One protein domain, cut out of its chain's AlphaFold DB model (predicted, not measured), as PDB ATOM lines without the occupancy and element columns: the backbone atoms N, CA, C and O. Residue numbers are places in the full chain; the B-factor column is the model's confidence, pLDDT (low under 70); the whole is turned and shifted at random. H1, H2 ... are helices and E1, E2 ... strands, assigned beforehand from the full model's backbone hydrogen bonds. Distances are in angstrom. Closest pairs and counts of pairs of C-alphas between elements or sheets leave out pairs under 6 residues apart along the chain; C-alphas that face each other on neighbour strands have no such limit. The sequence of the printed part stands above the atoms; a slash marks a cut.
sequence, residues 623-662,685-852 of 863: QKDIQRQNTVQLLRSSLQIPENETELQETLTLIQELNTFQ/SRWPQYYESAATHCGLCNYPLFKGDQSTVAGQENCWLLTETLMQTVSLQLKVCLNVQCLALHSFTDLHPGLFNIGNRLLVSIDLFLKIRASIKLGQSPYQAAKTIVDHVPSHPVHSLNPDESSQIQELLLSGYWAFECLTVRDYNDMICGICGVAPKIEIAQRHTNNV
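Overview. This is residues 623 to 662 and 685 to 852 of the 863 residues of the protein "HMG-box containing 3" of Pundamilia nyererei (UniProt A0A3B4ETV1). A five-strand sheet, E1 E4 E3 E7 E6, curls like part of a barrel, and the long helix H5 crosses one face of it over E6, E7 and E3, with H3 and H4 packed on H5. Away from H3 and H4, E4 runs on into E5, which pairs with E2 in a small second sheet near H1, while H2 grazes the large sheet and a long loop, residues 824 to 852, follows H5. The printed part has 208 residues, under half of them in named elements: five helices and seven strands in the order H1 H2 E1 E2 E3 E4 E5 E6 E7 H3 H4 H5. The class is mixed, helices and strands; the large sheet is mixed and the small one antiparallel. The whole is compact, with a radius of gyration of the C-alphas of 18.5 A and spans of 51 by 50 by 32 A.

Arrangement. Start with H1, residues 623 to 638, and look across to H5, residues 803 to 823: they are close but not clearly touching, the closest C-alphas, those of Arg 636 and Leu 823, being 7.3 A apart. H1 is near E5, residues 735 to 737. Next, H2, residues 649 to 658, only just touches residues 766 to 767 of H3, residues 766 to 777, with 3 pairs of C-alphas within 8 A; the closest are those of Leu 652 and Asp 767, 6.7 A. Now find the strongly twisted sheet, in order E1 (690 to 692), E4 (727 to 733), E3 (716 to 722), E7 (762 to 765) and E6 (755 to 758); H2 only grazes it with residues 651 to 656. E1 is parallel to E4, with N 691 and O 731 2.9 A apart. E3 and E4 form a hairpin, with N 719 and O 730 2.9 A apart. E3 is parallel to E7, with N 763 and O 720 2.8 A apart. E6 and E7 form a hairpin, with N 756 and O 764 2.8 A apart. E2, residues 705 to 707, is antiparallel to E5, with N 706 and O 736 2.9 A apart. H3 touches H4, residues 782 to 792, at a steep tilt of 52 degrees, opposite ways; their closest C-alphas are those of Ile 772 and Ala 785, 5.4 A. H5 touches H4 with residues 806 to 814 alone, closest at the C-alphas of Ala 786 and Leu 814, 6.0 A. H5 is on the large sheet at a height of 8.7 A, two layers with a helix on one face. Within hydrogen-bond range lie all O i to N i+4 pairs of H1, H2, H3, H4 and H5.

Along the chain. Find C-alpha 623 at (16.831, 49.715, 48.524); from there H1 runs 22.0 A to residue 638. H2 covers 14.2 A, E3 18.5 A and E4 19.0 A. E1, E2, E5, E6 and E7 are shorter strands, with the residues named above. H3 covers 16.8 A and H4 15.5 A. Find C-alpha 803 at (-8.370, 41.832, 23.869); H5 runs 30.0 A from there to C-alpha 823 at (21.609, 41.583, 25.282).

Size, cuts and confidence. The C-alphas farthest apart are those of Val 798 and Ile 835, 58.3 A. Residues 663 to 684 are not printed, and C-alphas 662 and 685 are 6.2 A apart across this cut. Of the links printed whole, E1 to E2 and E5 to E6 are long. Mean pLDDT of the printed part is 80.2; 41 residues are under 70, among them 794 to 801 and 826 to 852.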
ATOM      1  N   GLN A 623      16.580  51.156  48.638       88.19
ATOM      2  CA  GLN A 623      16.831  49.715  48.524       88.19
ATOM      3  C   GLN A 623      16.287  49.144  47.207       88.19
ATOM      4  O   GLN A 623      16.939  48.286  46.617       88.19
ATOM      5  N   LYS A 624      15.156  49.656  46.699       88.88
ATOM      6  CA  LYS A 624      14.647  49.318  45.360       88.88
ATOM      7  C   LYS A 624      15.571  49.833  44.245       88.88
ATOM      8  O   LYS A 624      15.709  49.162  43.229       88.88
ATOM      9  N   ASP A 625      16.253  50.964  44.432       89.75
ATOM     10  CA  ASP A 625      17.280  51.441  43.490       89.75
ATOM     11  C   ASP A 625      18.541  50.568  43.497       89.75
ATOM     12  O   ASP A 625      19.003  50.161  42.431       89.75
ATOM     13  N   ILE A 626      19.047  50.199  44.680       90.44
ATOM     14  CA  ILE A 626      20.162  49.243  44.829       90.44
ATOM     15  C   ILE A 626      19.802  47.895  44.182       90.44
ATOM     16  O   ILE A 626      20.589  47.351  43.406       90.44
ATOM     17  N   GLN A 627      18.590  47.390  44.439       91.06
ATOM     18  CA  GLN A 627      18.043  46.188  43.810       91.06
ATOM     19  C   GLN A 627      18.020  46.305  42.284       91.06
ATOM     20  O   GLN A 627      18.558  45.429  41.609       91.06
ATOM     21  N   ARG A 628      17.448  47.381  41.723       89.44
ATOM     22  CA  ARG A 628      17.408  47.621  40.270       89.44
ATOM     23  C   ARG A 628      18.808  47.637  39.662       89.44
ATOM     24  O   ARG A 628      19.067  46.894  38.718       89.44
ATOM     25  N   GLN A 629      19.716  48.443  40.214       90.12
ATOM     26  CA  GLN A 629      21.070  48.603  39.685       90.12
ATOM     27  C   GLN A 629      21.840  47.278  39.679       90.12
ATOM     28  O   GLN A 629      22.423  46.908  38.659       90.12
ATOM     29  N   ASN A 630      21.812  46.540  40.792       92.19
ATOM     30  CA  ASN A 630      22.523  45.273  40.901       92.19
ATOM     31  C   ASN A 630      21.837  44.147  40.115       92.19
ATOM     32  O   ASN A 630      22.531  43.314  39.549       92.19
ATOM     33  N   THR A 631      20.507  44.139  39.980       90.25
ATOM     34  CA  THR A 631      19.813  43.178  39.101       90.25
ATOM     35  C   THR A 631      20.193  43.413  37.635       90.25
ATOM     36  O   THR A 631      20.565  42.473  36.943       90.25
ATOM     37  N   VAL A 632      20.233  44.665  37.164       86.81
ATOM     38  CA  VAL A 632      20.710  44.987  35.801       86.81
ATOM     39  C   VAL A 632      22.195  44.639  35.615       86.81
ATOM     40  O   VAL A 632      22.588  44.182  34.541       86.81
ATOM     41  N   GLN A 633      23.033  44.816  36.641       87.38
ATOM     42  CA  GLN A 633      24.434  44.384  36.593       87.38
ATOM     43  C   GLN A 633      24.573  42.854  36.540       87.38
ATOM     44  O   GLN A 633      25.414  42.360  35.791       87.38
ATOM     45  N   LEU A 634      23.749  42.118  37.293       88.56
ATOM     46  CA  LEU A 634      23.685  40.659  37.261       88.56
ATOM     47  C   LEU A 634      23.287  40.176  35.864       88.56
ATOM     48  O   LEU A 634      24.052  39.431  35.261       88.56
ATOM     49  N   LEU A 635      22.164  40.667  35.324       84.50
ATOM     50  CA  LEU A 635      21.654  40.302  33.998       84.50
ATOM     51  C   LEU A 635      22.716  40.507  32.907       84.50
ATOM     52  O   LEU A 635      22.984  39.595  32.141       84.50
ATOM     53  N   ARG A 636      23.412  41.652  32.895       79.94
ATOM     54  CA  ARG A 636      24.527  41.927  31.958       79.94
ATOM     55  C   ARG A 636      25.747  41.005  32.119       79.94
ATOM     56  O   ARG A 636      26.631  41.020  31.265       79.94
ATOM     57  N   SER A 637      25.844  40.268  33.226       78.31
ATOM     58  CA  SER A 637      26.929  39.318  33.508       78.31
ATOM     59  C   SER A 637      26.539  37.848  33.314       78.31
ATOM     60  O   SER A 637      27.439  37.028  33.158       78.31
ATOM     61  N   SER A 638      25.240  37.522  33.300       75.19
ATOM     62  CA  SER A 638      24.712  36.163  33.108       75.19
ATOM     63  C   SER A 638      24.060  35.946  31.736       75.19
ATOM     64  O   SER A 638      24.263  34.897  31.135       75.19
ATOM     65  N   LEU A 639      23.320  36.930  31.216       74.19
ATOM     66  CA  LEU A 639      22.707  36.892  29.888       74.19
ATOM     67  C   LEU A 639      23.646  37.515  28.852       74.19
ATOM     68  O   LEU A 639      23.750  38.737  28.733       74.19
ATOM     69  N   GLN A 640      24.299  36.654  28.078       74.25
ATOM     70  CA  GLN A 640      24.990  37.005  26.839       74.25
ATOM     71  C   GLN A 640      24.441  36.101  25.738       74.25
ATOM     72  O   GLN A 640      24.747  34.914  25.697       74.25
ATOM     73  N   ILE A 641      23.571  36.656  24.893       82.88
ATOM     74  CA  ILE A 641      22.900  35.904  23.827       82.88
ATOM     75  C   ILE A 641      23.776  35.993  22.569       82.88
ATOM     76  O   ILE A 641      24.120  37.113  22.192       82.88
ATOM     77  N   PRO A 642      24.153  34.890  21.901       81.50
ATOM     78  CA  PRO A 642      24.917  34.976  20.658       81.50
ATOM     79  C   PRO A 642      24.092  35.642  19.541       81.50
ATOM     80  O   PRO A 642      22.886  35.424  19.427       81.50
ATOM     81  N   GLU A 643      24.728  36.466  18.700       78.19
ATOM     82  CA  GLU A 643      24.109  36.970  17.457       78.19
ATOM     83  C   GLU A 643      24.065  35.884  16.363       78.19
ATOM     84  O   GLU A 643      23.177  35.899  15.511       78.19
ATOM     85  N   ASN A 644      25.003  34.933  16.407       78.31
ATOM     86  CA  ASN A 644      25.134  33.827  15.467       78.31
ATOM     87  C   ASN A 644      24.093  32.726  15.738       78.31
ATOM     88  O   ASN A 644      24.127  32.061  16.771       78.31
ATOM     89  N   GLU A 645      23.210  32.485  14.771       78.81
ATOM     90  CA  GLU A 645      22.150  31.472  14.847       78.81
ATOM     91  C   GLU A 645      22.697  30.043  15.026       78.81
ATOM     92  O   GLU A 645      22.094  29.242  15.735       78.81
ATOM     93  N   THR A 646      23.890  29.742  14.497       82.81
ATOM     94  CA  THR A 646      24.521  28.417  14.677       82.81
ATOM     95  C   THR A 646      25.000  28.160  16.110       82.81
ATOM     96  O   THR A 646      25.004  27.013  16.544       82.81
ATOM     97  N   GLU A 647      25.313  29.205  16.884       84.25
ATOM     98  CA  GLU A 647      25.603  29.099  18.327       84.25
ATOM     99  C   GLU A 647      24.325  28.953  19.170       84.25
ATOM    100  O   GLU A 647      24.390  28.552  20.329       84.25
ATOM    101  N   LEU A 648      23.155  29.249  18.592       87.81
ATOM    102  CA  LEU A 648      21.847  29.031  19.208       87.81
ATOM    103  C   LEU A 648      21.196  27.709  18.751       87.81
ATOM    104  O   LEU A 648      20.137  27.352  19.258       87.81
ATOM    105  N   GLN A 649      21.799  26.967  17.816       90.44
ATOM    106  CA  GLN A 649      21.158  25.821  17.160       90.44
ATOM    107  C   GLN A 649      20.697  24.731  18.141       90.44
ATOM    108  O   GLN A 649      19.584  24.230  18.000       90.44
ATOM    109  N   GLU A 650      21.498  24.402  19.158       90.38
ATOM    110  CA  GLU A 650      21.118  23.439  20.209       90.38
ATOM    111  C   GLU A 650      19.866  23.908  20.972       90.38
ATOM    112  O   GLU A 650      18.929  23.141  21.196       90.38
ATOM    113  N   THR A 651      19.807  25.202  21.295       90.81
ATOM    114  CA  THR A 651      18.669  25.849  21.959       90.81
ATOM    115  C   THR A 651      17.427  25.890  21.066       90.81
ATOM    116  O   THR A 651      16.323  25.653  21.548       90.81
ATOM    117  N   LEU A 652      17.579  26.152  19.763       91.56
ATOM    118  CA  LEU A 652      16.473  26.143  18.798       91.56
ATOM    119  C   LEU A 652      15.908  24.732  18.593       91.56
ATOM    120  O   LEU A 652      14.692  24.566  18.543       91.56
ATOM    121  N   THR A 653      16.764  23.709  18.540       91.50
ATOM    122  CA  THR A 653      16.337  22.305  18.467       91.50
ATOM    123  C   THR A 653      15.613  21.865  19.745       91.50
ATOM    124  O   THR A 653      14.603  21.171  19.656       91.50
ATOM    125  N   LEU A 654      16.041  22.330  20.924       91.19
ATOM    126  CA  LEU A 654      15.318  22.091  22.178       91.19
ATOM    127  C   LEU A 654      13.948  22.796  22.217       91.19
ATOM    128  O   LEU A 654      12.965  22.181  22.623       91.19
ATOM    129  N   ILE A 655      13.850  24.049  21.752       91.44
ATOM    130  CA  ILE A 655      12.558  24.747  21.598       91.44
ATOM    131  C   ILE A 655      11.633  23.948  20.666       91.44
ATOM    132  O   ILE A 655      10.463  23.756  20.986       91.44
ATOM    133  N   GLN A 656      12.152  23.447  19.540       90.12
ATOM    134  CA  GLN A 656      11.387  22.614  18.606       90.12
ATOM    135  C   GLN A 656      10.891  21.321  19.264       90.12
ATOM    136  O   GLN A 656       9.722  20.984  19.094       90.12
ATOM    137  N   GLU A 657      11.723  20.630  20.051       88.94
ATOM    138  CA  GLU A 657      11.294  19.437  20.789       88.94
ATOM    139  C   GLU A 657      10.200  19.763  21.816       88.94
ATOM    140  O   GLU A 657       9.178  19.075  21.856       88.94
ATOM    141  N   LEU A 658      10.369  20.819  22.617       88.56
ATOM    142  CA  LEU A 658       9.399  21.224  23.644       88.56
ATOM    143  C   LEU A 658       8.075  21.733  23.048       88.56
ATOM    144  O   LEU A 658       7.021  21.562  23.659       88.56
ATOM    145  N   ASN A 659       8.113  22.286  21.833       87.06
ATOM    146  CA  ASN A 659       6.925  22.644  21.059       87.06
ATOM    147  C   ASN A 659       6.182  21.420  20.485       87.06
ATOM    148  O   ASN A 659       5.036  21.579  20.054       87.06
ATOM    149  N   THR A 660       6.772  20.212  20.488       83.44
ATOM    150  CA  THR A 660       6.034  18.983  20.148       83.44
ATOM    151  C   THR A 660       5.141  18.550  21.307       83.44
ATOM    152  O   THR A 660       5.602  18.277  22.417       83.44
ATOM    153  N   PHE A 661       3.840  18.445  21.050       69.31
ATOM    154  CA  PHE A 661       2.886  17.970  22.045       69.31
ATOM    155  C   PHE A 661       3.121  16.501  22.411       69.31
ATOM    156  O   PHE A 661       3.475  15.677  21.562       69.31
ATOM    157  N   GLN A 662       2.875  16.155  23.672       64.44
ATOM    158  CA  GLN A 662       2.768  14.773  24.113       64.44
ATOM    159  C   GLN A 662       1.291  14.378  24.145       64.44
ATOM    160  O   GLN A 662       0.512  14.898  24.941       64.44
ATOM    161  N   SER A 685       1.375  19.634  27.055       76.12
ATOM    162  CA  SER A 685       2.582  20.398  26.737       76.12
ATOM    163  C   SER A 685       3.815  19.791  27.405       76.12
ATOM    164  O   SER A 685       3.764  19.426  28.580       76.12
ATOM    165  N   ARG A 686       4.945  19.752  26.689       83.94
ATOM    166  CA  ARG A 686       6.255  19.418  27.274       83.94
ATOM    167  C   ARG A 686       6.890  20.593  28.026       83.94
ATOM    168  O   ARG A 686       7.854  20.392  28.762       83.94
ATOM    169  N   TRP A 687       6.379  21.814  27.854       87.69
ATOM    170  CA  TRP A 687       6.886  22.988  28.560       87.69
ATOM    171  C   TRP A 687       6.527  22.933  30.054       87.69
ATOM    172  O   TRP A 687       5.346  22.803  30.387       87.69
ATOM    173  N   PRO A 688       7.503  23.105  30.970       87.62
ATOM    174  CA  PRO A 688       7.232  23.169  32.403       87.62
ATOM    175  C   PRO A 688       6.171  24.212  32.779       87.62
ATOM    176  O   PRO A 688       6.093  25.294  32.195       87.62
ATOM    177  N   GLN A 689       5.394  23.903  33.818       88.12
ATOM    178  CA  GLN A 689       4.466  24.845  34.462       88.12
ATOM    179  C   GLN A 689       5.127  25.658  35.593       88.12
ATOM    180  O   GLN A 689       4.522  26.598  36.108       88.12
ATOM    181  N   TYR A 690       6.359  25.311  35.985       89.69
ATOM    182  CA  TYR A 690       7.117  25.957  37.060       89.69
ATOM    183  C   TYR A 690       8.553  26.251  36.620       89.69
ATOM    184  O   TYR A 690       9.247  25.360  36.130       89.69
ATOM    185  N   TYR A 691       9.005  27.484  36.847       90.56
ATOM    186  CA  TYR A 691      10.346  27.962  36.513       90.56
ATOM    187  C   TYR A 691      11.024  28.561  37.745       90.56
ATOM    188  O   TYR A 691      10.461  29.415  38.424       90.56
ATOM    189  N   GLU A 692      12.260  28.154  38.021       90.00
ATOM    190  CA  GLU A 692      13.085  28.677  39.114       90.00
ATOM    191  C   GLU A 692      14.526  28.836  38.614       90.00
ATOM    192  O   GLU A 692      15.031  27.975  37.897       90.00
ATOM    193  N   SER A 693      15.219  29.914  38.999       86.62
ATOM    194  CA  SER A 693      16.654  30.043  38.703       86.62
ATOM    195  C   SER A 693      17.450  28.942  39.405       86.62
ATOM    196  O   SER A 693      17.333  28.784  40.623       86.62
ATOM    197  N   ALA A 694      18.340  28.255  38.685       86.31
ATOM    198  CA  ALA A 694      19.217  27.228  39.261       86.31
ATOM    199  C   ALA A 694      20.207  27.777  40.318       86.31
ATOM    200  O   ALA A 694      20.828  27.016  41.064       86.31
ATOM    201  N   ALA A 695      20.358  29.102  40.423       87.06
ATOM    202  CA  ALA A 695      21.258  29.736  41.377       87.06
ATOM    203  C   ALA A 695      20.859  29.476  42.847       87.06
ATOM    204  O   ALA A 695      19.709  29.646  43.260       87.06
ATOM    205  N   THR A 696      21.856  29.139  43.670       90.00
ATOM    206  CA  THR A 696      21.759  29.075  45.145       90.00
ATOM    207  C   THR A 696      22.469  30.245  45.835       90.00
ATOM    208  O   THR A 696      22.162  30.578  46.978       90.00
ATOM    209  N   HIS A 697      23.403  30.896  45.135       92.12
ATOM    210  CA  HIS A 697      24.221  32.005  45.621       92.12
ATOM    211  C   HIS A 697      24.197  33.161  44.615       92.12
ATOM    212  O   HIS A 697      24.128  32.952  43.405       92.12
ATOM    213  N   CYS A 698      24.274  34.397  45.111       92.12
ATOM    214  CA  CYS A 698      24.234  35.586  44.269       92.12
ATOM    215  C   CYS A 698      25.531  35.764  43.466       92.12
ATOM    216  O   CYS A 698      26.582  36.029  44.051       92.12
ATOM    217  N   GLY A 699      25.452  35.726  42.133       88.56
ATOM    218  CA  GLY A 699      26.608  35.844  41.231       88.56
ATOM    219  C   GLY A 699      27.447  37.125  41.384       88.56
ATOM    220  O   GLY A 699      28.611  37.139  40.995       88.56
ATOM    221  N   LEU A 700      26.904  38.185  41.998       90.19
ATOM    222  CA  LEU A 700      27.629  39.443  42.236       90.19
ATOM    223  C   LEU A 700      28.395  39.509  43.566       90.19
ATOM    224  O   LEU A 700      29.362  40.263  43.671       90.19
ATOM    225  N   CYS A 701      27.959  38.789  44.606       91.06
ATOM    226  CA  CYS A 701      28.551  38.913  45.949       91.06
ATOM    227  C   CYS A 701      28.734  37.595  46.721       91.06
ATOM    228  O   CYS A 701      29.240  37.618  47.842       91.06
ATOM    229  N   ASN A 702      28.347  36.468  46.118       90.06
ATOM    230  CA  ASN A 702      28.355  35.107  46.661       90.06
ATOM    231  C   ASN A 702      27.612  34.932  48.002       90.06
ATOM    232  O   ASN A 702      27.925  34.038  48.786       90.06
ATOM    233  N   TYR A 703      26.628  35.789  48.277       90.94
ATOM    234  CA  TYR A 703      25.727  35.645  49.422       90.94
ATOM    235  C   TYR A 703      24.604  34.642  49.078       90.94
ATOM    236  O   TYR A 703      24.134  34.677  47.936       90.94
ATOM    237  N   PRO A 704      24.168  33.762  50.001       90.06
ATOM    238  CA  PRO A 704      23.091  32.803  49.740       90.06
ATOM    239  C   PRO A 704      21.784  33.501  49.338       90.06
ATOM    240  O   PRO A 704      21.463  34.589  49.822       90.06
ATOM    241  N   LEU A 705      21.040  32.878  48.429       91.19
ATOM    242  CA  LEU A 705      19.782  33.414  47.919       91.19
ATOM    243  C   LEU A 705      18.594  32.959  48.766       91.19
ATOM    244  O   LEU A 705      18.474  31.787  49.114       91.19
ATOM    245  N   PHE A 706      17.688  33.891  49.052       88.69
ATOM    246  CA  PHE A 706      16.413  33.611  49.697       88.69
ATOM    247  C   PHE A 706      15.340  33.363  48.633       88.69
ATOM    248  O   PHE A 706      15.037  34.262  47.844       88.69
ATOM    249  N   LYS A 707      14.786  32.148  48.623       88.69
ATOM    250  CA  LYS A 707      13.503  31.806  47.993       88.69
ATOM    251  C   LYS A 707      12.404  32.160  48.995       88.69
ATOM    252  O   LYS A 707      12.543  31.802  50.162       88.69
ATOM    253  N   GLY A 708      11.368  32.872  48.562       77.75
ATOM    254  CA  GLY A 708      10.304  33.345  49.442       77.75
ATOM    255  C   GLY A 708       8.905  32.961  48.974       77.75
ATOM    256  O   GLY A 708       8.685  32.590  47.820       77.75
ATOM    257  N   ASP A 709       7.957  33.079  49.899       76.94
ATOM    258  CA  ASP A 709       6.535  32.830  49.666       76.94
ATOM    259  C   ASP A 709       5.898  33.978  48.860       76.94
ATOM    260  O   ASP A 709       6.474  35.067  48.751       76.94
ATOM    261  N   GLN A 710       4.681  33.778  48.340       68.19
ATOM    262  CA  GLN A 710       3.939  34.762  47.523       68.19
ATOM    263  C   GLN A 710       3.763  36.155  48.163       68.19
ATOM    264  O   GLN A 710       3.530  37.128  47.453       68.19
ATOM    265  N   SER A 711       3.899  36.284  49.485       64.00
ATOM    266  CA  SER A 711       3.834  37.559  50.218       64.00
ATOM    267  C   SER A 711       5.172  38.316  50.312       64.00
ATOM    268  O   SER A 711       5.238  39.365  50.954       64.00
ATOM    269  N   THR A 712       6.249  37.801  49.710       73.75
ATOM    270  CA  THR A 712       7.617  38.334  49.848       73.75
ATOM    271  C   THR A 712       8.138  39.022  48.585       73.75
ATOM    272  O   THR A 712       7.647  38.823  47.479       73.75
ATOM    273  N   VAL A 713       9.243  39.762  48.734       68.88
ATOM    274  CA  VAL A 713      10.010  40.371  47.623       68.88
ATOM    275  C   VAL A 713      10.674  39.320  46.700       68.88
ATOM    276  O   VAL A 713      11.274  39.672  45.690       68.88
ATOM    277  N   ALA A 714      10.583  38.030  47.040       75.75
ATOM    278  CA  ALA A 714      11.089  36.904  46.255       75.75
ATOM    279  C   ALA A 714      10.035  35.790  46.122       75.75
ATOM    280  O   ALA A 714      10.369  34.610  46.225       75.75
ATOM    281  N   GLY A 715       8.769  36.180  45.957       78.94
ATOM    282  CA  GLY A 715       7.649  35.255  45.835       78.94
ATOM    283  C   GLY A 715       7.604  34.467  44.525       78.94
ATOM    284  O   GLY A 715       8.436  34.624  43.627       78.94
ATOM    285  N   GLN A 716       6.587  33.614  44.435       86.44
ATOM    286  CA  GLN A 716       6.157  32.959  43.205       86.44
ATOM    287  C   GLN A 716       5.170  33.876  42.471       86.44
ATOM    288  O   GLN A 716       4.083  34.151  42.978       86.44
ATOM    289  N   GLU A 717       5.551  34.349  41.289       86.44
ATOM    290  CA  GLU A 717       4.736  35.202  40.421       86.44
ATOM    291  C   GLU A 717       4.095  34.349  39.312       86.44
ATOM    292  O   GLU A 717       4.714  33.415  38.801       86.44
ATOM    293  N   ASN A 718       2.853  34.654  38.927       88.94
ATOM    294  CA  ASN A 718       2.223  34.038  37.756       88.94
ATOM    295  C   ASN A 718       2.565  34.860  36.510       88.94
ATOM    296  O   ASN A 718       2.390  36.080  36.499       88.94
ATOM    297  N   CYS A 719       3.024  34.187  35.461       89.62
ATOM    298  CA  CYS A 719       3.452  34.799  34.212       89.62
ATOM    299  C   CYS A 719       2.907  34.025  33.008       89.62
ATOM    300  O   CYS A 719       2.533  32.858  33.118       89.62
ATOM    301  N   TRP A 720       2.846  34.677  31.853       90.94
ATOM    302  CA  TRP A 720       2.487  34.016  30.601       90.94
ATOM    303  C   TRP A 720       3.717  33.350  29.990       90.94
ATOM    304  O   TRP A 720       4.787  33.949  29.958       90.94
ATOM    305  N   LEU A 721       3.566  32.137  29.473       91.19
ATOM    306  CA  LEU A 721       4.512  31.500  28.565       91.19
ATOM    307  C   LEU A 721       3.972  31.638  27.140       91.19
ATOM    308  O   LEU A 721       2.840  31.233  26.881       91.19
ATOM    309  N   LEU A 722       4.783  32.190  26.241       91.12
ATOM    310  CA  LEU A 722       4.484  32.377  24.824       91.12
ATOM    311  C   LEU A 722       5.520  31.637  23.971       91.12
ATOM    312  O   LEU A 722       6.722  31.900  24.058       91.12
ATOM    313  N   THR A 723       5.030  30.727  23.136       90.00
ATOM    314  CA  THR A 723       5.805  29.899  22.204       90.00
ATOM    315  C   THR A 723       5.060  29.810  20.871       90.00
ATOM    316  O   THR A 723       3.922  30.263  20.781       90.00
ATOM    317  N   GLU A 724       5.663  29.238  19.830       85.81
ATOM    318  CA  GLU A 724       5.000  29.083  18.523       85.81
ATOM    319  C   GLU A 724       3.721  28.230  18.574       85.81
ATOM    320  O   GLU A 724       2.740  28.566  17.915       85.81
ATOM    321  N   THR A 725       3.713  27.139  19.345       80.69
ATOM    322  CA  THR A 725       2.587  26.189  19.367       80.69
ATOM    323  C   THR A 725       1.635  26.383  20.545       80.69
ATOM    324  O   THR A 725       0.539  25.828  20.531       80.69
ATOM    325  N   LEU A 726       2.032  27.151  21.565       80.06
ATOM    326  CA  LEU A 726       1.323  27.225  22.838       80.06
ATOM    327  C   LEU A 726       1.457  28.588  23.518       80.06
ATOM    328  O   LEU A 726       2.547  29.160  23.618       80.06
ATOM    329  N   MET A 727       0.350  29.018  24.118       85.69
ATOM    330  CA  MET A 727       0.296  30.120  25.064       85.69
ATOM    331  C   MET A 727      -0.422  29.679  26.345       85.69
ATOM    332  O   MET A 727      -1.587  29.296  26.289       85.69
ATOM    333  N   GLN A 728       0.259  29.691  27.494       85.31
ATOM    334  CA  GLN A 728      -0.294  29.206  28.773       85.31
ATOM    335  C   GLN A 728       0.156  30.070  29.961       85.31
ATOM    336  O   GLN A 728       1.152  30.786  29.871       85.31
ATOM    337  N   THR A 729      -0.535  29.985  31.097       87.62
ATOM    338  CA  THR A 729      -0.059  30.557  32.366       87.62
ATOM    339  C   THR A 729       0.915  29.595  33.054       87.62
ATOM    340  O   THR A 729       0.697  28.386  33.092       87.62
ATOM    341  N   VAL A 730       2.018  30.121  33.594       90.19
ATOM    342  CA  VAL A 730       3.048  29.355  34.318       90.19
ATOM    343  C   VAL A 730       3.526  30.110  35.558       90.19
ATOM    344  O   VAL A 730       3.495  31.340  35.622       90.19
ATOM    345  N   SER A 731       3.989  29.371  36.561       91.06
ATOM    346  CA  SER A 731       4.550  29.931  37.790       91.06
ATOM    347  C   SER A 731       6.053  30.174  37.671       91.06
ATOM    348  O   SER A 731       6.813  29.286  37.282       91.06
ATOM    349  N   LEU A 732       6.494  31.361  38.075       91.06
ATOM    350  CA  LEU A 732       7.889  31.780  38.117       91.06
ATOM    351  C   LEU A 732       8.301  32.080  39.561       91.06
ATOM    352  O   LEU A 732       7.798  33.006  40.192       91.06
ATOM    353  N   GLN A 733       9.251  31.318  40.089       90.62
ATOM    354  CA  GLN A 733       9.822  31.544  41.409       90.62
ATOM    355  C   GLN A 733      10.987  32.529  41.347       90.62
ATOM    356  O   GLN A 733      12.009  32.280  40.700       90.62
ATOM    357  N   LEU A 734      10.873  33.610  42.116       90.00
ATOM    358  CA  LEU A 734      11.975  34.531  42.341       90.00
ATOM    359  C   LEU A 734      12.869  34.099  43.505       90.00
ATOM    360  O   LEU A 734      12.462  33.395  44.433       90.00
ATOM    361  N   LYS A 735      14.106  34.589  43.461       90.88
ATOM    362  CA  LYS A 735      15.089  34.541  44.542       90.88
ATOM    363  C   LYS A 735      15.676  35.934  44.762       90.88
ATOM    364  O   LYS A 735      15.906  36.661  43.800       90.88
ATOM    365  N   VAL A 736      15.979  36.309  46.006       90.81
ATOM    366  CA  VAL A 736      16.616  37.601  46.327       90.81
ATOM    367  C   VAL A 736      17.880  37.433  47.162       90.81
ATOM    368  O   VAL A 736      17.969  36.595  48.060       90.81
ATOM    369  N   CYS A 737      18.878  38.267  46.887       91.75
ATOM    370  CA  CYS A 737      20.064  38.387  47.721       91.75
ATOM    371  C   CYS A 737      19.782  39.258  48.964       91.75
ATOM    372  O   CYS A 737      19.681  40.477  48.849       91.75
ATOM    373  N   LEU A 738      19.716  38.672  50.169       88.69
ATOM    374  CA  LEU A 738      19.404  39.416  51.410       88.69
ATOM    375  C   LEU A 738      20.511  40.375  51.900       88.69
ATOM    376  O   LEU A 738      20.317  41.114  52.868       88.69
ATOM    377  N   ASN A 739      21.670  40.408  51.235       88.44
ATOM    378  CA  ASN A 739      22.707  41.401  51.494       88.44
ATOM    379  C   ASN A 739      22.201  42.810  51.126       88.44
ATOM    380  O   ASN A 739      22.046  43.127  49.947       88.44
ATOM    381  N   VAL A 740      22.041  43.677  52.132       85.81
ATOM    382  CA  VAL A 740      21.600  45.085  52.014       85.81
ATOM    383  C   VAL A 740      22.394  45.952  51.031       85.81
ATOM    384  O   VAL A 740      21.901  47.001  50.627       85.81
ATOM    385  N   GLN A 741      23.621  45.570  50.664       86.50
ATOM    386  CA  GLN A 741      24.441  46.283  49.671       86.50
ATOM    387  C   GLN A 741      24.297  45.720  48.246       86.50
ATOM    388  O   GLN A 741      24.847  46.298  47.312       86.50
ATOM    389  N   CYS A 742      23.603  44.590  48.076       89.81
ATOM    390  CA  CYS A 742      23.422  43.915  46.794       89.81
ATOM    391  C   CYS A 742      21.947  43.874  46.381       89.81
ATOM    392  O   CYS A 742      21.599  44.478  45.371       89.81
ATOM    393  N   LEU A 743      21.073  43.217  47.153       90.19
ATOM    394  CA  LEU A 743      19.628  43.141  46.887       90.19
ATOM    395  C   LEU A 743      19.199  42.601  45.507       90.19
ATOM    396  O   LEU A 743      18.016  42.663  45.173       90.19
ATOM    397  N   ALA A 744      20.132  42.061  44.715       90.69
ATOM    398  CA  ALA A 744      19.868  41.583  43.365       90.69
ATOM    399  C   ALA A 744      18.784  40.495  43.357       90.69
ATOM    400  O   ALA A 744      18.817  39.564  44.173       90.69
ATOM    401  N   LEU A 745      17.845  40.628  42.421       89.50
ATOM    402  CA  LEU A 745      16.861  39.602  42.107       89.50
ATOM    403  C   LEU A 745      17.480  38.589  41.147       89.50
ATOM    404  O   LEU A 745      18.136  38.946  40.173       89.50
ATOM    405  N   HIS A 746      17.242  37.321  41.444       89.25
ATOM    406  CA  HIS A 746      17.555  36.171  40.617       89.25
ATOM    407  C   HIS A 746      16.219  35.569  40.176       89.25
ATOM    408  O   HIS A 746      15.636  34.739  40.874       89.25
ATOM    409  N   SER A 747      15.703  36.053  39.048       84.75
ATOM    410  CA  SER A 747      14.616  35.397  38.325       84.75
ATOM    411  C   SER A 747      15.184  34.301  37.416       84.75
ATOM    412  O   SER A 747      16.400  34.140  37.295       84.75
ATOM    413  N   PHE A 748      14.309  33.531  36.776       81.88
ATOM    414  CA  PHE A 748      14.696  32.630  35.697       81.88
ATOM    415  C   PHE A 748      15.274  33.442  34.524       81.88
ATOM    416  O   PHE A 748      14.595  34.315  33.975       81.88
ATOM    417  N   THR A 749      16.551  33.203  34.212       76.38
ATOM    418  CA  THR A 749      17.360  33.952  33.229       76.38
ATOM    419  C   THR A 749      18.365  33.040  32.517       76.38
ATOM    420  O   THR A 749      19.431  33.490  32.101       76.38
ATOM    421  N   ASP A 750      18.080  31.743  32.466       69.94
ATOM    422  CA  ASP A 750      18.987  30.736  31.930       69.94
ATOM    423  C   ASP A 750      18.654  30.498  30.448       69.94
ATOM    424  O   ASP A 750      17.513  30.211  30.089       69.94
ATOM    425  N   LEU A 751      19.651  30.658  29.568       70.69
ATOM    426  CA  LEU A 751      19.483  30.585  28.104       70.69
ATOM    427  C   LEU A 751      19.011  29.207  27.609       70.69
ATOM    428  O   LEU A 751      18.435  29.105  26.531       70.69
ATOM    429  N   HIS A 752      19.219  28.166  28.411       70.19
ATOM    430  CA  HIS A 752      18.618  26.845  28.267       70.19
ATOM    431  C   HIS A 752      17.436  26.768  29.250       70.19
ATOM    432  O   HIS A 752      17.673  26.892  30.455       70.19
ATOM    433  N   PRO A 753      16.181  26.578  28.795       77.25
ATOM    434  CA  PRO A 753      15.770  25.837  27.600       77.25
ATOM    435  C   PRO A 753      15.291  26.723  26.428       77.25
ATOM    436  O   PRO A 753      14.376  26.350  25.703       77.25
ATOM    437  N   GLY A 754      15.862  27.917  26.246       87.38
ATOM    438  CA  GLY A 754      15.535  28.795  25.115       87.38
ATOM    439  C   GLY A 754      14.439  29.827  25.366       87.38
ATOM    440  O   GLY A 754      13.882  30.367  24.411       87.38
ATOM    441  N   LEU A 755      14.146  30.127  26.633       91.56
ATOM    442  CA  LEU A 755      13.187  31.154  27.037       91.56
ATOM    443  C   LEU A 755      13.884  32.449  27.469       91.56
ATOM    444  O   LEU A 755      14.947  32.438  28.088       91.56
ATOM    445  N   PHE A 756      13.236  33.578  27.199       91.56
ATOM    446  CA  PHE A 756      13.655  34.910  27.617       91.56
ATOM    447  C   PHE A 756      12.596  35.542  28.527       91.56
ATOM    448  O   PHE A 756      11.412  35.570  28.192       91.56
ATOM    449  N   ASN A 757      13.024  36.063  29.677       91.12
ATOM    450  CA  ASN A 757      12.140  36.605  30.708       91.12
ATOM    451  C   ASN A 757      11.945  38.124  30.563       91.12
ATOM    452  O   ASN A 757      12.878  38.911  30.743       91.12
ATOM    453  N   ILE A 758      10.704  38.535  30.299       90.56
ATOM    454  CA  ILE A 758      10.279  39.930  30.186       90.56
ATOM    455  C   ILE A 758       9.599  40.350  31.494       90.56
ATOM    456  O   ILE A 758       8.396  40.170  31.698       90.56
ATOM    457  N   GLY A 759      10.396  40.932  32.394       86.19
ATOM    458  CA  GLY A 759       9.907  41.589  33.611       86.19
ATOM    459  C   GLY A 759       9.099  40.687  34.550       86.19
ATOM    460  O   GLY A 759       8.239  41.201  35.255       86.19
ATOM    461  N   ASN A 760       9.343  39.372  34.522       88.00
ATOM    462  CA  ASN A 760       8.604  38.318  35.224       88.00
ATOM    463  C   ASN A 760       7.116  38.182  34.852       88.00
ATOM    464  O   ASN A 760       6.394  37.452  35.522       88.00
ATOM    465  N   ARG A 761       6.633  38.857  33.800       89.44
ATOM    466  CA  ARG A 761       5.218  38.799  33.381       89.44
ATOM    467  C   ARG A 761       4.990  37.951  32.134       89.44
ATOM    468  O   ARG A 761       3.890  37.437  31.948       89.44
ATOM    469  N   LEU A 762       6.021  37.803  31.304       91.75
ATOM    470  CA  LEU A 762       5.978  37.069  30.044       91.75
ATOM    471  C   LEU A 762       7.328  36.366  29.802       91.75
ATOM    472  O   LEU A 762       8.372  37.018  29.769       91.75
ATOM    473  N   LEU A 763       7.307  35.044  29.644       93.00
ATOM    474  CA  LEU A 763       8.402  34.224  29.129       93.00
ATOM    475  C   LEU A 763       8.154  33.987  27.635       93.00
ATOM    476  O   LEU A 763       7.063  33.562  27.262       93.00
ATOM    477  N   VAL A 764       9.147  34.249  26.785       93.12
ATOM    478  CA  VAL A 764       9.032  34.105  25.319       93.12
ATOM    479  C   VAL A 764      10.134  33.190  24.802       93.12
ATOM    480  O   VAL A 764      11.294  33.379  25.178       93.12
ATOM    481  N   SER A 765       9.812  32.227  23.938       92.81
ATOM    482  CA  SER A 765      10.835  31.415  23.266       92.81
ATOM    483  C   SER A 765      11.625  32.237  22.236       92.81
ATOM    484  O   SER A 765      11.084  33.076  21.515       92.81
ATOM    485  N   ILE A 766      12.948  32.054  22.201       91.88
ATOM    486  CA  ILE A 766      13.855  32.962  21.471       91.88
ATOM    487  C   ILE A 766      13.651  32.905  19.945       91.88
ATOM    488  O   ILE A 766      13.887  33.901  19.257       91.88
ATOM    489  N   ASP A 767      13.142  31.793  19.414       91.44
ATOM    490  CA  ASP A 767      12.752  31.661  18.007       91.44
ATOM    491  C   ASP A 767      11.718  32.725  17.585       91.44
ATOM    492  O   ASP A 767      11.800  33.248  16.474       91.44
ATOM    493  N   LEU A 768      10.807  33.127  18.481       92.56
ATOM    494  CA  LEU A 768       9.829  34.183  18.214       92.56
ATOM    495  C   LEU A 768      10.509  35.547  18.036       92.56
ATOM    496  O   LEU A 768      10.128  36.312  17.152       92.56
ATOM    497  N   PHE A 769      11.571  35.846  18.789       91.81
ATOM    498  CA  PHE A 769      12.358  37.062  18.553       91.81
ATOM    499  C   PHE A 769      13.174  37.000  17.260       91.81
ATOM    500  O   PHE A 769      13.326  38.030  16.599       91.81
ATOM    501  N   LEU A 770      13.659  35.821  16.857       90.69
ATOM    502  CA  LEU A 770      14.285  35.646  15.542       90.69
ATOM    503  C   LEU A 770      13.268  35.841  14.405       90.69
ATOM    504  O   LEU A 770      13.594  36.492  13.412       90.69
ATOM    505  N   LYS A 771      12.018  35.389  14.580       90.69
ATOM    506  CA  LYS A 771      10.904  35.642  13.651       90.69
ATOM    507  C   LYS A 771      10.552  37.134  13.573       90.69
ATOM    508  O   LYS A 771      10.488  37.666  12.467       90.69
ATOM    509  N   ILE A 772      10.460  37.852  14.702       89.06
ATOM    510  CA  ILE A 772      10.308  39.327  14.703       89.06
ATOM    511  C   ILE A 772      11.471  39.992  13.954       89.06
ATOM    512  O   ILE A 772      11.239  40.840  13.090       89.06
ATOM    513  N   ARG A 773      12.721  39.584  14.225       87.06
ATOM    514  CA  ARG A 773      13.908  40.102  13.527       87.06
ATOM    515  C   ARG A 773      13.811  39.863  12.015       87.06
ATOM    516  O   ARG A 773      14.061  40.786  11.245       87.06
ATOM    517  N   ALA A 774      13.418  38.666  11.576       88.12
ATOM    518  CA  ALA A 774      13.239  38.328  10.162       88.12
ATOM    519  C   ALA A 774      12.138  39.174   9.491       88.12
ATOM    520  O   ALA A 774      12.389  39.782   8.450       88.12
ATOM    521  N   SER A 775      10.968  39.310  10.121       86.00
ATOM    522  CA  SER A 775       9.888  40.197   9.663       86.00
ATOM    523  C   SER A 775      10.331  41.658   9.517       86.00
ATOM    524  O   SER A 775       9.953  42.328   8.553       86.00
ATOM    525  N   ILE A 776      11.174  42.154  10.428       84.31
ATOM    526  CA  ILE A 776      11.738  43.509  10.346       84.31
ATOM    527  C   ILE A 776      12.731  43.629   9.179       84.31
ATOM    528  O   ILE A 776      12.692  44.634   8.471       84.31
ATOM    529  N   LYS A 777      13.566  42.613   8.896       79.81
ATOM    530  CA  LYS A 777      14.415  42.605   7.681       79.81
ATOM    531  C   LYS A 777      13.562  42.715   6.407       79.81
ATOM    532  O   LYS A 777      13.911  43.467   5.498       79.81
ATOM    533  N   LEU A 778      12.406  42.046   6.388       81.56
ATOM    534  CA  LEU A 778      11.391  42.123   5.328       81.56
ATOM    535  C   LEU A 778      10.560  43.429   5.331       81.56
ATOM    536  O   LEU A 778       9.655  43.575   4.516       81.56
ATOM    537  N   GLY A 779      10.859  44.400   6.203       74.50
ATOM    538  CA  GLY A 779      10.252  45.738   6.199       74.50
ATOM    539  C   GLY A 779       8.926  45.881   6.948       74.50
ATOM    540  O   GLY A 779       8.308  46.950   6.894       74.50
ATOM    541  N   GLN A 780       8.483  44.852   7.675       79.62
ATOM    542  CA  GLN A 780       7.365  44.999   8.609       79.62
ATOM    543  C   GLN A 780       7.777  45.901   9.781       79.62
ATOM    544  O   GLN A 780       8.936  45.902  10.207       79.62
ATOM    545  N   SER A 781       6.839  46.674  10.340       80.75
ATOM    546  CA  SER A 781       7.141  47.404  11.575       80.75
ATOM    547  C   SER A 781       7.282  46.427  12.758       80.75
ATOM    548  O   SER A 781       6.556  45.432  12.803       80.75
ATOM    549  N   PRO A 782       8.148  46.702  13.754       81.81
ATOM    550  CA  PRO A 782       8.302  45.837  14.929       81.81
ATOM    551  C   PRO A 782       6.984  45.591  15.681       81.81
ATOM    552  O   PRO A 782       6.743  44.491  16.166       81.81
ATOM    553  N   TYR A 783       6.104  46.598  15.725       85.12
ATOM    554  CA  TYR A 783       4.765  46.492  16.309       85.12
ATOM    555  C   TYR A 783       3.865  45.515  15.537       85.12
ATOM    556  O   TYR A 783       3.199  44.689  16.158       85.12
ATOM    557  N   GLN A 784       3.868  45.574  14.198       86.12
ATOM    558  CA  GLN A 784       3.128  44.628  13.354       86.12
ATOM    559  C   GLN A 784       3.700  43.215  13.467       86.12
ATOM    560  O   GLN A 784       2.927  42.293  13.667       86.12
ATOM    561  N   ALA A 785       5.024  43.045  13.422       88.31
ATOM    562  CA  ALA A 785       5.664  41.736  13.563       88.31
ATOM    563  C   ALA A 785       5.337  41.074  14.918       88.31
ATOM    564  O   ALA A 785       5.000  39.892  14.965       88.31
ATOM    565  N   ALA A 786       5.358  41.847  16.012       89.31
ATOM    566  CA  ALA A 786       4.901  41.384  17.321       89.31
ATOM    567  C   ALA A 786       3.397  41.046  17.329       89.31
ATOM    568  O   ALA A 786       3.014  40.026  17.897       89.31
ATOM    569  N   LYS A 787       2.550  41.852  16.663       89.25
ATOM    570  CA  LYS A 787       1.113  41.561  16.528       89.25
ATOM    571  C   LYS A 787       0.876  40.251  15.783       89.25
ATOM    572  O   LYS A 787       0.138  39.414  16.273       89.25
ATOM    573  N   THR A 788       1.536  40.058  14.641       89.44
ATOM    574  CA  THR A 788       1.406  38.858  13.809       89.44
ATOM    575  C   THR A 788       1.713  37.597  14.608       89.44
ATOM    576  O   THR A 788       0.957  36.644  14.495       89.44
ATOM    577  N   ILE A 789       2.741  37.595  15.464       89.06
ATOM    578  CA  ILE A 789       3.011  36.445  16.340       89.06
ATOM    579  C   ILE A 789       1.856  36.205  17.320       89.06
ATOM    580  O   ILE A 789       1.343  35.092  17.366       89.06
ATOM    581  N   VAL A 790       1.399  37.226  18.055       87.12
ATOM    582  CA  VAL A 790       0.283  37.070  19.014       87.12
ATOM    583  C   VAL A 790      -1.025  36.659  18.313       87.12
ATOM    584  O   VAL A 790      -1.780  35.868  18.864       87.12
ATOM    585  N   ASP A 791      -1.262  37.128  17.085       84.31
ATOM    586  CA  ASP A 791      -2.419  36.760  16.255       84.31
ATOM    587  C   ASP A 791      -2.346  35.318  15.697       84.31
ATOM    588  O   ASP A 791      -3.373  34.788  15.281       84.31
ATOM    589  N   HIS A 792      -1.154  34.702  15.618       80.19
ATOM    590  CA  HIS A 792      -0.945  33.378  14.999       80.19
ATOM    591  C   HIS A 792      -0.728  32.237  16.002       80.19
ATOM    592  O   HIS A 792      -0.876  31.076  15.618       80.19
ATOM    593  N   VAL A 793      -0.377  32.520  17.262       75.62
ATOM    594  CA  VAL A 793      -0.250  31.468  18.284       75.62
ATOM    595  C   VAL A 793      -1.647  30.947  18.651       75.62
ATOM    596  O   VAL A 793      -2.513  31.751  19.002       75.62
ATOM    597  N   PRO A 794      -1.900  29.622  18.601       64.81
ATOM    598  CA  PRO A 794      -3.207  29.065  18.932       64.81
ATOM    599  C   PRO A 794      -3.656  29.431  20.351       64.81
ATOM    600  O   PRO A 794      -2.935  29.210  21.328       64.81
ATOM    601  N   SER A 795      -4.881  29.943  20.477       55.62
ATOM    602  CA  SER A 795      -5.508  30.175  21.777       55.62
ATOM    603  C   SER A 795      -5.711  28.854  22.518       55.62
ATOM    604  O   SER A 795      -6.306  27.921  21.975       55.62
ATOM    605  N   HIS A 796      -5.258  28.784  23.769       52.34
ATOM    606  CA  HIS A 796      -5.357  27.581  24.594       52.34
ATOM    607  C   HIS A 796      -6.823  27.139  24.761       52.34
ATOM    608  O   HIS A 796      -7.655  27.984  25.101       52.34
ATOM    609  N   PRO A 797      -7.155  25.833  24.684       50.44
ATOM    610  CA  PRO A 797      -8.517  25.313  24.901       50.44
ATOM    611  C   PRO A 797      -9.087  25.498  26.329       50.44
ATOM    612  O   PRO A 797     -10.099  24.901  26.667       50.44
ATOM    613  N   VAL A 798      -8.438  26.300  27.179       46.09
ATOM    614  CA  VAL A 798      -8.831  26.563  28.579       46.09
ATOM    615  C   VAL A 798      -8.975  28.067  28.853       46.09
ATOM    616  O   VAL A 798      -9.788  28.461  29.687       46.09
ATOM    617  N   HIS A 799      -8.241  28.925  28.131       54.34
ATOM    618  CA  HIS A 799      -8.278  30.379  28.302       54.34
ATOM    619  C   HIS A 799      -8.187  31.099  26.951       54.34
ATOM    620  O   HIS A 799      -7.115  31.210  26.355       54.34
ATOM    621  N   SER A 800      -9.316  31.645  26.498       60.91
ATOM    622  CA  SER A 800      -9.354  32.690  25.474       60.91
ATOM    623  C   SER A 800      -8.910  34.021  26.085       60.91
ATOM    624  O   SER A 800      -9.542  34.491  27.032       60.91
ATOM    625  N   LEU A 801      -7.861  34.636  25.541       68.69
ATOM    626  CA  LEU A 801      -7.387  35.950  25.988       68.69
ATOM    627  C   LEU A 801      -8.450  37.026  25.757       68.69
ATOM    628  O   LEU A 801      -9.003  37.135  24.660       68.69
ATOM    629  N   ASN A 802      -8.662  37.886  26.749       79.00
ATOM    630  CA  ASN A 802      -9.373  39.143  26.534       79.00
ATOM    631  C   ASN A 802      -8.525  40.060  25.609       79.00
ATOM    632  O   ASN A 802      -7.299  40.096  25.771       79.00
ATOM    633  N   PRO A 803      -9.101  40.832  24.661       80.19
ATOM    634  CA  PRO A 803      -8.370  41.832  23.869       80.19
ATOM    635  C   PRO A 803      -7.417  42.746  24.665       80.19
ATOM    636  O   PRO A 803      -6.346  43.081  24.153       80.19
ATOM    637  N   ASP A 804      -7.739  43.100  25.914       84.88
ATOM    638  CA  ASP A 804      -6.840  43.882  26.782       84.88
ATOM    639  C   ASP A 804      -5.568  43.105  27.177       84.88
ATOM    640  O   ASP A 804      -4.470  43.666  27.212       84.88
ATOM    641  N   GLU A 805      -5.692  41.801  27.443       83.81
ATOM    642  CA  GLU A 805      -4.567  40.920  27.783       83.81
ATOM    643  C   GLU A 805      -3.681  40.678  26.562       83.81
ATOM    644  O   GLU A 805      -2.460  40.792  26.661       83.81
ATOM    645  N   SER A 806      -4.290  40.425  25.400       85.00
ATOM    646  CA  SER A 806      -3.577  40.315  24.121       85.00
ATOM    647  C   SER A 806      -2.783  41.594  23.816       85.00
ATOM    648  O   SER A 806      -1.582  41.531  23.546       85.00
ATOM    649  N   SER A 807      -3.403  42.767  23.989       87.88
ATOM    650  CA  SER A 807      -2.750  44.073  23.814       87.88
ATOM    651  C   SER A 807      -1.575  44.274  24.780       87.88
ATOM    652  O   SER A 807      -0.494  44.709  24.377       87.88
ATOM    653  N   GLN A 808      -1.743  43.906  26.054       89.50
ATOM    654  CA  GLN A 808      -0.674  43.978  27.052       89.50
ATOM    655  C   GLN A 808       0.478  43.006  26.755       89.50
ATOM    656  O   GLN A 808       1.646  43.342  26.965       89.50
ATOM    657  N   ILE A 809       0.178  41.807  26.262       89.94
ATOM    658  CA  ILE A 809       1.188  40.804  25.915       89.94
ATOM    659  C   ILE A 809       1.932  41.211  24.638       89.94
ATOM    660  O   ILE A 809       3.146  41.031  24.572       89.94
ATOM    661  N   GLN A 810       1.267  41.871  23.685       90.75
ATOM    662  CA  GLN A 810       1.915  42.502  22.533       90.75
ATOM    663  C   GLN A 810       2.881  43.631  22.956       90.75
ATOM    664  O   GLN A 810       4.001  43.697  22.445       90.75
ATOM    665  N   GLU A 811       2.498  44.496  23.906       90.31
ATOM    666  CA  GLU A 811       3.380  45.550  24.441       90.31
ATOM    667  C   GLU A 811       4.598  44.959  25.174       90.31
ATOM    668  O   GLU A 811       5.736  45.407  24.971       90.31
ATOM    669  N   LEU A 812       4.381  43.918  25.987       91.75
ATOM    670  CA  LEU A 812       5.454  43.182  26.658       91.75
ATOM    671  C   LEU A 812       6.388  42.516  25.638       91.75
ATOM    672  O   LEU A 812       7.599  42.695  25.745       91.75
ATOM    673  N   LEU A 813       5.860  41.823  24.625       91.81
ATOM    674  CA  LEU A 813       6.637  41.172  23.564       91.81
ATOM    675  C   LEU A 813       7.494  42.180  22.782       91.81
ATOM    676  O   LEU A 813       8.689  41.953  22.587       91.81
ATOM    677  N   LEU A 814       6.920  43.325  22.395       89.31
ATOM    678  CA  LEU A 814       7.644  44.406  21.718       89.31
ATOM    679  C   LEU A 814       8.755  44.995  22.603       89.31
ATOM    680  O   LEU A 814       9.874  45.214  22.138       89.31
ATOM    681  N   SER A 815       8.476  45.209  23.890       87.75
ATOM    682  CA  SER A 815       9.467  45.680  24.869       87.75
ATOM    683  C   SER A 815      10.582  44.648  25.095       87.75
ATOM    684  O   SER A 815      11.760  45.001  25.190       87.75
ATOM    685  N   GLY A 816      10.217  43.365  25.128       88.25
ATOM    686  CA  GLY A 816      11.123  42.227  25.234       88.25
ATOM    687  C   GLY A 816      12.055  42.101  24.036       88.25
ATOM    688  O   GLY A 816      13.249  41.902  24.232       88.25
ATOM    689  N   TYR A 817      11.554  42.313  22.815       88.31
ATOM    690  CA  TYR A 817      12.368  42.292  21.597       88.31
ATOM    691  C   TYR A 817      13.494  43.338  21.641       88.31
ATOM    692  O   TYR A 817      14.648  43.033  21.338       88.31
ATOM    693  N   TRP A 818      13.205  44.559  22.103       85.94
ATOM    694  CA  TRP A 818      14.238  45.587  22.269       85.94
ATOM    695  C   TRP A 818      15.225  45.278  23.404       85.94
ATOM    696  O   TRP A 818      16.402  45.623  23.296       85.94
ATOM    697  N   ALA A 819      14.783  44.608  24.475       85.12
ATOM    698  CA  ALA A 819      15.670  44.133  25.537       85.12
ATOM    699  C   ALA A 819      16.593  42.998  25.050       85.12
ATOM    700  O   ALA A 819      17.793  43.018  25.332       85.12
ATOM    701  N   PHE A 820      16.056  42.064  24.261       86.25
ATOM    702  CA  PHE A 820      16.780  40.999  23.569       86.25
ATOM    703  C   PHE A 820      17.860  41.577  22.637       86.25
ATOM    704  O   PHE A 820      19.039  41.291  22.832       86.25
ATOM    705  N   GLU A 821      17.509  42.512  21.747       83.56
ATOM    706  CA  GLU A 821      18.440  43.245  20.858       83.56
ATOM    707  C   GLU A 821      19.516  44.088  21.581       83.56
ATOM    708  O   GLU A 821      20.466  44.586  20.961       83.56
ATOM    709  N   CYS A 822      19.379  44.269  22.898       78.81
ATOM    710  CA  CYS A 822      20.363  44.927  23.757       78.81
ATOM    711  C   CYS A 822      21.247  43.958  24.558       78.81
ATOM    712  O   CYS A 822      22.267  44.398  25.097       78.81
ATOM    713  N   LEU A 823      20.871  42.676  24.634       79.19
ATOM    714  CA  LEU A 823      21.609  41.583  25.282       79.19
ATOM    715  C   LEU A 823      22.243  40.609  24.270       79.19
ATOM    716  O   LEU A 823      23.111  39.817  24.641       79.19
ATOM    717  N   THR A 824      21.862  40.695  22.992       81.25
ATOM    718  CA  THR A 824      22.542  40.024  21.879       81.25
ATOM    719  C   THR A 824      23.944  40.596  21.670       81.25
ATOM    720  O   THR A 824      24.115  41.785  21.386       81.25
ATOM    721  N   VAL A 825      24.941  39.729  21.806       74.06
ATOM    722  CA  VAL A 825      26.371  39.987  21.644       74.06
ATOM    723  C   VAL A 825      26.691  40.063  20.156       74.06
ATOM    724  O   VAL A 825      26.808  39.039  19.487       74.06
ATOM    725  N   ARG A 826      26.825  41.290  19.648       67.81
ATOM    726  CA  ARG A 826      27.210  41.566  18.258       67.81
ATOM    727  C   ARG A 826      28.722  41.678  18.100       67.81
ATOM    728  O   ARG A 826      29.404  42.111  19.035       67.81
ATOM    729  N   ASP A 827      29.240  41.359  16.918       58.22
ATOM    730  CA  ASP A 827      30.658  41.576  16.617       58.22
ATOM    731  C   ASP A 827      30.969  43.085  16.510       58.22
ATOM    732  O   ASP A 827      30.224  43.872  15.924       58.22
ATOM    733  N   TYR A 828      32.109  43.510  17.060       54.03
ATOM    734  CA  TYR A 828      32.616  44.870  16.873       54.03
ATOM    735  C   TYR A 828      33.013  45.173  15.433       54.03
ATOM    736  O   TYR A 828      33.028  46.346  15.058       54.03
ATOM    737  N   ASN A 829      33.338  44.152  14.641       52.53
ATOM    738  CA  ASN A 829      33.632  44.333  13.225       52.53
ATOM    739  C   ASN A 829      32.413  44.876  12.456       52.53
ATOM    740  O   ASN A 829      32.601  45.569  11.462       52.53
ATOM    741  N   ASP A 830      31.187  44.667  12.958       54.34
ATOM    742  CA  ASP A 830      29.934  45.146  12.352       54.34
ATOM    743  C   ASP A 830      29.610  46.619  12.640       54.34
ATOM    744  O   ASP A 830      28.596  47.146  12.176       54.34
ATOM    745  N   MET A 831      30.474  47.311  13.385       55.38
ATOM    746  CA  MET A 831      30.414  48.765  13.508       55.38
ATOM    747  C   MET A 831      30.626  49.432  12.143       55.38
ATOM    748  O   MET A 831      31.352  48.935  11.285       55.38
ATOM    749  N   ILE A 832      30.037  50.618  11.960       56.88
ATOM    750  CA  ILE A 832      30.318  51.461  10.792       56.88
ATOM    751  C   ILE A 832      31.820  51.770  10.758       56.88
ATOM    752  O   ILE A 832      32.362  52.374  11.686       56.88
ATOM    753  N   CYS A 833      32.483  51.383   9.668       49.25
ATOM    754  CA  CYS A 833      33.868  51.721   9.368       49.25
ATOM    755  C   CYS A 833      34.058  53.243   9.401       49.25
ATOM    756  O   CYS A 833      33.707  53.932   8.446       49.25
ATOM    757  N   GLY A 834      34.653  53.781  10.470       49.62
ATOM    758  CA  GLY A 834      34.843  55.232  10.636       49.62
ATOM    759  C   GLY A 834      35.690  55.905   9.545       49.62
ATOM    760  O   GLY A 834      35.656  57.124   9.422       49.62
ATOM    761  N   ILE A 835      36.415  55.112   8.746       49.12
ATOM    762  CA  ILE A 835      37.230  55.548   7.601       49.12
ATOM    763  C   ILE A 835      36.434  55.497   6.284       49.12
ATOM    764  O   ILE A 835      36.664  56.308   5.393       49.12
ATOM    765  N   CYS A 836      35.521  54.531   6.135       59.94
ATOM    766  CA  CYS A 836      34.966  54.126   4.837       59.94
ATOM    767  C   CYS A 836      33.431  54.042   4.769       59.94
ATOM    768  O   CYS A 836      32.889  53.703   3.722       59.94
ATOM    769  N   GLY A 837      32.712  54.325   5.859       51.28
ATOM    770  CA  GLY A 837      31.244  54.356   5.925       51.28
ATOM    771  C   GLY A 837      30.539  52.992   5.837       51.28
ATOM    772  O   GLY A 837      29.374  52.887   6.210       51.28
ATOM    773  N   VAL A 838      31.228  51.941   5.393       46.25
ATOM    774  CA  VAL A 838      30.692  50.575   5.302       46.25
ATOM    775  C   VAL A 838      30.578  49.952   6.695       46.25
ATOM    776  O   VAL A 838      31.569  49.860   7.412       46.25
ATOM    777  N   ALA A 839      29.396  49.468   7.068       50.44
ATOM    778  CA  ALA A 839      29.235  48.514   8.165       50.44
ATOM    779  C   ALA A 839      29.015  47.117   7.566       50.44
ATOM    780  O   ALA A 839      28.053  46.958   6.809       50.44
ATOM    781  N   PRO A 840      29.852  46.105   7.865       45.31
ATOM    782  CA  PRO A 840      29.762  44.810   7.189       45.31
ATOM    783  C   PRO A 840      28.509  43.994   7.556       45.31
ATOM    784  O   PRO A 840      28.125  43.132   6.771       45.31
ATOM    785  N   LYS A 841      27.822  44.307   8.670       44.84
ATOM    786  CA  LYS A 841      26.463  43.814   8.975       44.84
ATOM    787  C   LYS A 841      25.516  44.902   9.514       44.84
ATOM    788  O   LYS A 841      24.823  44.698  10.512       44.84
ATOM    789  N   ILE A 842      25.401  46.049   8.833       46.56
ATOM    790  CA  ILE A 842      24.099  46.743   8.876       46.56
ATOM    791  C   ILE A 842      23.146  45.939   7.995       46.56
ATOM    792  O   ILE A 842      23.200  46.002   6.768       46.56
ATOM    793  N   GLU A 843      22.276  45.166   8.639       46.44
ATOM    794  CA  GLU A 843      21.143  44.538   7.970       46.44
ATOM    795  C   GLU A 843      20.201  45.643   7.480       46.44
ATOM    796  O   GLU A 843      19.518  46.298   8.271       46.44
ATOM    797  N   ILE A 844      20.196  45.887   6.167       44.19
ATOM    798  CA  ILE A 844      19.312  46.872   5.543       44.19
ATOM    799  C   ILE A 844      17.901  46.280   5.504       44.19
ATOM    800  O   ILE A 844      17.485  45.685   4.512       44.19
ATOM    801  N   ALA A 845      17.168  46.454   6.602       49.06
ATOM    802  CA  ALA A 845      15.727  46.252   6.632       49.06
ATOM    803  C   ALA A 845      15.060  47.038   5.493       49.06
ATOM    804  O   ALA A 845      15.415  48.199   5.241       49.06
ATOM    805  N   GLN A 846      14.087  46.428   4.808       44.59
ATOM    806  CA  GLN A 846      13.309  47.159   3.807       44.59
ATOM    807  C   GLN A 846      12.644  48.386   4.457       44.59
ATOM    808  O   GLN A 846      12.209  48.353   5.609       44.59
ATOM    809  N   ARG A 847      12.645  49.516   3.741       48.28
ATOM    810  CA  ARG A 847      12.451  50.850   4.334       48.28
ATOM    811  C   ARG A 847      11.010  51.095   4.795       48.28
ATOM    812  O   ARG A 847      10.227  51.713   4.079       48.28
ATOM    813  N   HIS A 848      10.687  50.709   6.026       48.50
ATOM    814  CA  HIS A 848       9.456  51.146   6.677       48.50
ATOM    815  C   HIS A 848       9.561  52.633   7.054       48.50
ATOM    816  O   HIS A 848      10.271  52.986   7.999       48.50
ATOM    817  N   THR A 849       8.854  53.507   6.330       54.12
ATOM    818  CA  THR A 849       8.950  54.981   6.439       54.12
ATOM    819  C   THR A 849       8.827  55.501   7.868       54.12
ATOM    820  O   THR A 849       9.545  56.417   8.257       54.12
ATOM    821  N   ASN A 850       7.965  54.877   8.670       52.25
ATOM    822  CA  ASN A 850       7.627  55.336  10.017       52.25
ATOM    823  C   ASN A 850       8.684  54.957  11.075       52.25
ATOM    824  O   ASN A 850       8.631  55.455  12.193       52.25
ATOM    825  N   ASN A 851       9.650  54.095  10.723       46.94
ATOM    826  CA  ASN A 851      10.755  53.666  11.592       46.94
ATOM    827  C   ASN A 851      12.104  54.294  11.189       46.94
ATOM    828  O   ASN A 851      13.151  53.913  11.716       46.94
ATOM    829  N   VAL A 852      12.110  55.235  10.239       47.66
ATOM    830  CA  VAL A 852      13.333  55.914   9.801       47.66
ATOM    831  C   VAL A 852      13.760  56.932  10.857       47.66
ATOM    832  O   VAL A 852      13.115  57.962  11.045       47.66
TER     833      VAL A 852